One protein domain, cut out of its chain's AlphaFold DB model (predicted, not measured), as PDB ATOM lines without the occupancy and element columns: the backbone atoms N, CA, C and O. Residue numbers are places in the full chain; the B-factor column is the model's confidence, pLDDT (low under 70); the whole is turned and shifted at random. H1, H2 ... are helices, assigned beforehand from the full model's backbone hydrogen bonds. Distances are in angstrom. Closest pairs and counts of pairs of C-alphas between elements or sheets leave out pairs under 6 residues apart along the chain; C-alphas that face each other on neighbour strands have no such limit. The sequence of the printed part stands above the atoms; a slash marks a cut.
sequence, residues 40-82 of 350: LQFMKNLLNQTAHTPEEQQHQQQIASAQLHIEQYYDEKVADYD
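Overview. This is residues 40 to 82 of the 350 residues of an uncharacterized protein of Streblomastix strix (UniProt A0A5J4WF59). Two helices follow one another end to end as a thin rod: a short one, H1, then a step in the chain, then a much longer one, H2, and at its far end the last residues, 75 to 82, fold back. H1 stands free at one end of the rod, and H2 makes most of its length. The printed part has 43 residues with two named helices, H1 then H2, and no named strand; its class is all helix. It is extended, with a radius of gyration of the C-alphas of 16.4 A and spans of 50 by 17 by 10 A.

Arrangement. Start at H1, residues 40 to 48, whose N-to-C direction is (-0.39, 0.60, -0.70). A tight link of 5 residues leads from it to H2, residues 54 to 74, with direction (-0.71, 0.61, -0.35). H1 and H2 are apart, with no C-alpha of the one within 8 A of the other. In the backbones of H1 and H2, every O i to N i+4 pair is within hydrogen-bond range.

Along the chain. Find C-alpha 40 at (-6.962, -64.773, 13.406); from there H1 runs 11.8 A to C-alpha 48. Next find C-alpha 54 at (-7.185, -45.282, -0.090), where H2 begins; it runs 30.7 A to C-alpha 74 at (-29.932, -29.512, -13.355). After it, residues 78 to 80 are a short run of helix without a name.

Size, cuts and confidence. The two C-alphas farthest apart are those of Leu 40 and Tyr 74, at 49.9 A. The printed part has no cut. Look at the B-factor column: the mean pLDDT of the printed part is 80.6, and residues 46 to 52 are under 70.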
ATOM      1  N   LEU A  40      -5.764 -65.604  13.296       77.88
ATOM      2  CA  LEU A  40      -6.962 -64.773  13.406       77.88
ATOM      3  C   LEU A  40      -6.680 -63.323  12.988       77.88
ATOM      4  O   LEU A  40      -7.504 -62.707  12.315       77.88
ATOM      5  N   GLN A  41      -5.516 -62.786  13.348       77.12
ATOM      6  CA  GLN A  41      -5.063 -61.445  12.984       77.12
ATOM      7  C   GLN A  41      -4.723 -61.355  11.489       77.12
ATOM      8  O   GLN A  41      -5.068 -60.368  10.844       77.12
ATOM      9  N   PHE A  42      -4.146 -62.410  10.908       77.19
ATOM     10  CA  PHE A  42      -3.937 -62.538   9.465       77.19
ATOM     11  C   PHE A  42      -5.264 -62.609   8.692       77.19
ATOM     12  O   PHE A  42      -5.442 -61.870   7.726       77.19
ATOM     13  N   MET A  43      -6.231 -63.414   9.148       78.12
ATOM     14  CA  MET A  43      -7.572 -63.471   8.546       78.12
ATOM     15  C   MET A  43      -8.329 -62.150   8.701       78.12
ATOM     16  O   MET A  43      -8.979 -61.712   7.756       78.12
ATOM     17  N   LYS A  44      -8.212 -61.473   9.851       73.19
ATOM     18  CA  LYS A  44      -8.753 -60.120  10.046       73.19
ATOM     19  C   LYS A  44      -8.088 -59.108   9.121       73.19
ATOM     20  O   LYS A  44      -8.794 -58.274   8.581       73.19
ATOM     21  N   ASN A  45      -6.778 -59.192   8.890       72.62
ATOM     22  CA  ASN A  45      -6.083 -58.327   7.934       72.62
ATOM     23  C   ASN A  45      -6.473 -58.623   6.479       72.62
ATOM     24  O   ASN A  45      -6.595 -57.685   5.705       72.62
ATOM     25  N   LEU A  46      -6.721 -59.882   6.106       69.12
ATOM     26  CA  LEU A  46      -7.261 -60.255   4.790       69.12
ATOM     27  C   LEU A  46      -8.701 -59.764   4.597       69.12
ATOM     28  O   LEU A  46      -9.030 -59.210   3.556       69.12
ATOM     29  N   LEU A  47      -9.552 -59.908   5.613       68.94
ATOM     30  CA  LEU A  47     -10.916 -59.379   5.587       68.94
ATOM     31  C   LEU A  47     -10.917 -57.842   5.594       68.94
ATOM     32  O   LEU A  47     -11.685 -57.237   4.856       68.94
ATOM     33  N   ASN A  48      -9.998 -57.209   6.327       60.84
ATOM     34  CA  ASN A  48      -9.780 -55.761   6.306       60.84
ATOM     35  C   ASN A  48      -9.069 -55.263   5.036       60.84
ATOM     36  O   ASN A  48      -9.095 -54.066   4.799       60.84
ATOM     37  N   GLN A  49      -8.499 -56.118   4.178       55.41
ATOM     38  CA  GLN A  49      -8.124 -55.718   2.806       55.41
ATOM     39  C   GLN A  49      -9.355 -55.517   1.906       55.41
ATOM     40  O   GLN A  49      -9.234 -54.970   0.817       55.41
ATOM     41  N   THR A  50     -10.542 -55.901   2.388       51.59
ATOM     42  CA  THR A  50     -11.840 -55.492   1.823       51.59
ATOM     43  C   THR A  50     -12.277 -54.122   2.359       51.59
ATOM     44  O   THR A  50     -13.275 -53.573   1.899       51.59
ATOM     45  N   ALA A  51     -11.565 -53.549   3.342       54.97
ATOM     46  CA  ALA A  51     -11.751 -52.155   3.717       54.97
ATOM     47  C   ALA A  51     -11.099 -51.315   2.619       54.97
ATOM     48  O   ALA A  51      -9.883 -51.368   2.443       54.97
ATOM     49  N   HIS A  52     -11.946 -50.620   1.860       62.00
ATOM     50  CA  HIS A  52     -11.620 -49.796   0.701       62.00
ATOM     51  C   HIS A  52     -10.201 -49.232   0.762       62.00
ATOM     52  O   HIS A  52      -9.858 -48.463   1.666       62.00
ATOM     53  N   THR A  53      -9.374 -49.635  -0.202       75.06
ATOM     54  CA  THR A  53      -8.039 -49.056  -0.383       75.06
ATOM     55  C   THR A  53      -8.152 -47.523  -0.453       75.06
ATOM     56  O   THR A  53      -9.178 -47.015  -0.920       75.06
ATOM     57  N   PRO A  54      -7.157 -46.745   0.017       80.50
ATOM     58  CA  PRO A  54      -7.185 -45.282  -0.090       80.50
ATOM     59  C   PRO A  54      -7.512 -44.793  -1.509       80.50
ATOM     60  O   PRO A  54      -8.221 -43.800  -1.683       80.50
ATOM     61  N   GLU A  55      -7.062 -45.534  -2.519       78.81
ATOM     62  CA  GLU A  55      -7.345 -45.313  -3.934       78.81
ATOM     63  C   GLU A  55      -8.832 -45.518  -4.276       78.81
ATOM     64  O   GLU A  55      -9.426 -44.703  -4.982       78.81
ATOM     65  N   GLU A  56      -9.462 -46.570  -3.753       83.88
ATOM     66  CA  GLU A  56     -10.893 -46.833  -3.935       83.88
ATOM     67  C   GLU A  56     -11.757 -45.791  -3.217       83.88
ATOM     68  O   GLU A  56     -12.739 -45.301  -3.777       83.88
ATOM     69  N   GLN A  57     -11.358 -45.376  -2.011       86.19
ATOM     70  CA  GLN A  57     -12.039 -44.297  -1.301       86.19
ATOM     71  C   GLN A  57     -11.938 -42.975  -2.074       86.19
ATOM     72  O   GLN A  57     -12.937 -42.262  -2.212       86.19
ATOM     73  N   GLN A  58     -10.759 -42.658  -2.615       85.19
ATOM     74  CA  GLN A  58     -10.562 -41.487  -3.466       85.19
ATOM     75  C   GLN A  58     -11.426 -41.567  -4.731       85.19
ATOM     76  O   GLN A  58     -12.071 -40.584  -5.101       85.19
ATOM     77  N   HIS A  59     -11.484 -42.729  -5.380       82.50
ATOM     78  CA  HIS A  59     -12.321 -42.935  -6.559       82.50
ATOM     79  C   HIS A  59     -13.811 -42.737  -6.243       82.50
ATOM     80  O   HIS A  59     -14.506 -42.005  -6.952       82.50
ATOM     81  N   GLN A  60     -14.294 -43.301  -5.135       88.81
ATOM     82  CA  GLN A  60     -15.678 -43.133  -4.700       88.81
ATOM     83  C   GLN A  60     -16.004 -41.667  -4.376       88.81
ATOM     84  O   GLN A  60     -17.093 -41.189  -4.700       88.81
ATOM     85  N   GLN A  61     -15.059 -40.928  -3.783       90.00
ATOM     86  CA  GLN A  61     -15.196 -39.487  -3.559       90.00
ATOM     87  C   GLN A  61     -15.276 -38.705  -4.875       90.00
ATOM     88  O   GLN A  61     -16.103 -37.803  -4.993       90.00
ATOM     89  N   GLN A  62     -14.471 -39.064  -5.880       85.81
ATOM     90  CA  GLN A  62     -14.538 -38.444  -7.207       85.81
ATOM     91  C   GLN A  62     -15.888 -38.701  -7.885       85.81
ATOM     92  O   GLN A  62     -16.481 -37.764  -8.421       85.81
ATOM     93  N   ILE A  63     -16.416 -39.930  -7.807       87.94
ATOM     94  CA  ILE A  63     -17.757 -40.260  -8.316       87.94
ATOM     95  C   ILE A  63     -18.823 -39.429  -7.599       87.94
ATOM     96  O   ILE A  63     -19.654 -38.807  -8.260       87.94
ATOM     97  N   ALA A  64     -18.790 -39.378  -6.265       90.31
ATOM     98  CA  ALA A  64     -19.752 -38.607  -5.480       90.31
ATOM     99  C   ALA A  64     -19.690 -37.103  -5.807       90.31
ATOM    100  O   ALA A  64     -20.725 -36.449  -5.929       90.31
ATOM    101  N   SER A  65     -18.486 -36.560  -6.016       88.19
ATOM    102  CA  SER A  65     -18.292 -35.171  -6.443       88.19
ATOM    103  C   SER A  65     -18.857 -34.913  -7.843       88.19
ATOM    104  O   SER A  65     -19.534 -33.909  -8.055       88.19
ATOM    105  N   ALA A  66     -18.617 -35.817  -8.796       85.31
ATOM    106  CA  ALA A  66     -19.154 -35.701 -10.152       85.31
ATOM    107  C   ALA A  66     -20.688 -35.775 -10.162       85.31
ATOM    108  O   ALA A  66     -21.340 -34.977 -10.836       85.31
ATOM    109  N   GLN A  67     -21.267 -36.684  -9.370       89.88
ATOM    110  CA  GLN A  67     -22.714 -36.763  -9.166       89.88
ATOM    111  C   GLN A  67     -23.259 -35.442  -8.628       89.88
ATOM    112  O   GLN A  67     -24.188 -34.898  -9.214       89.88
ATOM    113  N   LEU A  68     -22.644 -34.878  -7.584       91.62
ATOM    114  CA  LEU A  68     -23.079 -33.609  -7.002       91.62
ATOM    115  C   LEU A  68     -23.048 -32.454  -8.015       91.62
ATOM    116  O   LEU A  68     -23.969 -31.643  -8.028       91.62
ATOM    117  N   HIS A  69     -22.037 -32.387  -8.884       85.94
ATOM    118  CA  HIS A  69     -21.988 -31.372  -9.941       85.94
ATOM    119  C   HIS A  69     -23.110 -31.527 -10.965       85.94
ATOM    120  O   HIS A  69     -23.689 -30.526 -11.387       85.94
ATOM    121  N   ILE A  70     -23.458 -32.762 -11.333       87.12
ATOM    122  CA  ILE A  70     -24.616 -33.023 -12.192       87.12
ATOM    123  C   ILE A  70     -25.897 -32.577 -11.476       87.12
ATOM    124  O   ILE A  70     -26.680 -31.833 -12.065       87.12
ATOM    125  N   GLU A  71     -26.078 -32.945 -10.201       91.50
ATOM    126  CA  GLU A  71     -27.259 -32.545  -9.422       91.50
ATOM    127  C   GLU A  71     -27.411 -31.031  -9.322       91.50
ATOM    128  O   GLU A  71     -28.499 -30.504  -9.535       91.50
ATOM    129  N   GLN A  72     -26.313 -30.330  -9.040       89.75
ATOM    130  CA  GLN A  72     -26.283 -28.872  -8.981       89.75
ATOM    131  C   GLN A  72     -26.614 -28.240 -10.333       89.75
ATOM    132  O   GLN A  72     -27.302 -27.225 -10.372       89.75
ATOM    133  N   TYR A  73     -26.135 -28.823 -11.435       87.56
ATOM    134  CA  TYR A  73     -26.336 -28.266 -12.769       87.56
ATOM    135  C   TYR A  73     -27.801 -28.305 -13.216       87.56
ATOM    136  O   TYR A  73     -28.270 -27.332 -13.805       87.56
ATOM    137  N   TYR A  74     -28.526 -29.395 -12.942       85.62
ATOM    138  CA  TYR A  74     -29.932 -29.512 -13.355       85.62
ATOM    139  C   TYR A  74     -30.954 -29.274 -12.242       85.62
ATOM    140  O   TYR A  74     -32.151 -29.337 -12.524       85.62
ATOM    141  N   ASP A  75     -30.507 -29.021 -11.010       89.81
ATOM    142  CA  ASP A  75     -31.372 -28.882  -9.831       89.81
ATOM    143  C   ASP A  75     -32.251 -30.135  -9.601       89.81
ATOM    144  O   ASP A  75     -33.434 -30.059  -9.275       89.81
ATOM    145  N   GLU A  76     -31.676 -31.321  -9.842       88.88
ATOM    146  CA  GLU A  76     -32.378 -32.613  -9.832       88.88
ATOM    147  C   GLU A  76     -31.443 -33.741  -9.361       88.88
ATOM    148  O   GLU A  76     -30.243 -33.718  -9.641       88.88
ATOM    149  N   LYS A  77     -31.965 -34.732  -8.625       91.06
ATOM    150  CA  LYS A  77     -31.174 -35.848  -8.070       91.06
ATOM    151  C   LYS A  77     -30.771 -36.853  -9.135       91.06
ATOM    152  O   LYS A  77     -31.615 -37.211  -9.944       91.06
ATOM    153  N   VAL A  78     -29.532 -37.382  -9.090       86.38
ATOM    154  CA  VAL A  78     -29.012 -38.324 -10.121       86.38
ATOM    155  C   VAL A  78     -29.938 -39.530 -10.329       86.38
ATOM    156  O   VAL A  78     -30.154 -39.961 -11.459       86.38
ATOM    157  N   ALA A  79     -30.529 -40.036  -9.245       88.50
ATOM    158  CA  ALA A  79     -31.450 -41.173  -9.272       88.50
ATOM    159  C   ALA A  79     -32.781 -40.889  -9.991       88.50
ATOM    160  O   ALA A  79     -33.406 -41.823 -10.491       88.50
ATOM    161  N   ASP A  80     -33.190 -39.623 -10.063       87.12
ATOM    162  CA  ASP A  80     -34.462 -39.201 -10.649       87.12
ATOM    163  C   ASP A  80     -34.302 -38.730 -12.107       87.12
ATOM    164  O   ASP A  80     -35.292 -38.401 -12.761       87.12
ATOM    165  N   TYR A  81     -33.074 -38.723 -12.656       79.31
ATOM    166  CA  TYR A  81     -32.847 -38.255 -14.024       79.31
ATOM    167  C   TYR A  81     -33.516 -39.149 -15.049       79.31
ATOM    168  O   TYR A  81     -33.057 -40.250 -15.360       79.31
ATOM    169  N   ASP A  82     -34.506 -38.574 -15.715       79.19
ATOM    170  CA  ASP A  82     -34.950 -39.089 -16.991       79.19
ATOM    171  C   ASP A  82     -33.975 -38.652 -18.095       79.19
ATOM    172  O   ASP A  82     -33.978 -37.506 -18.569       79.19
TER     173      ASP A  82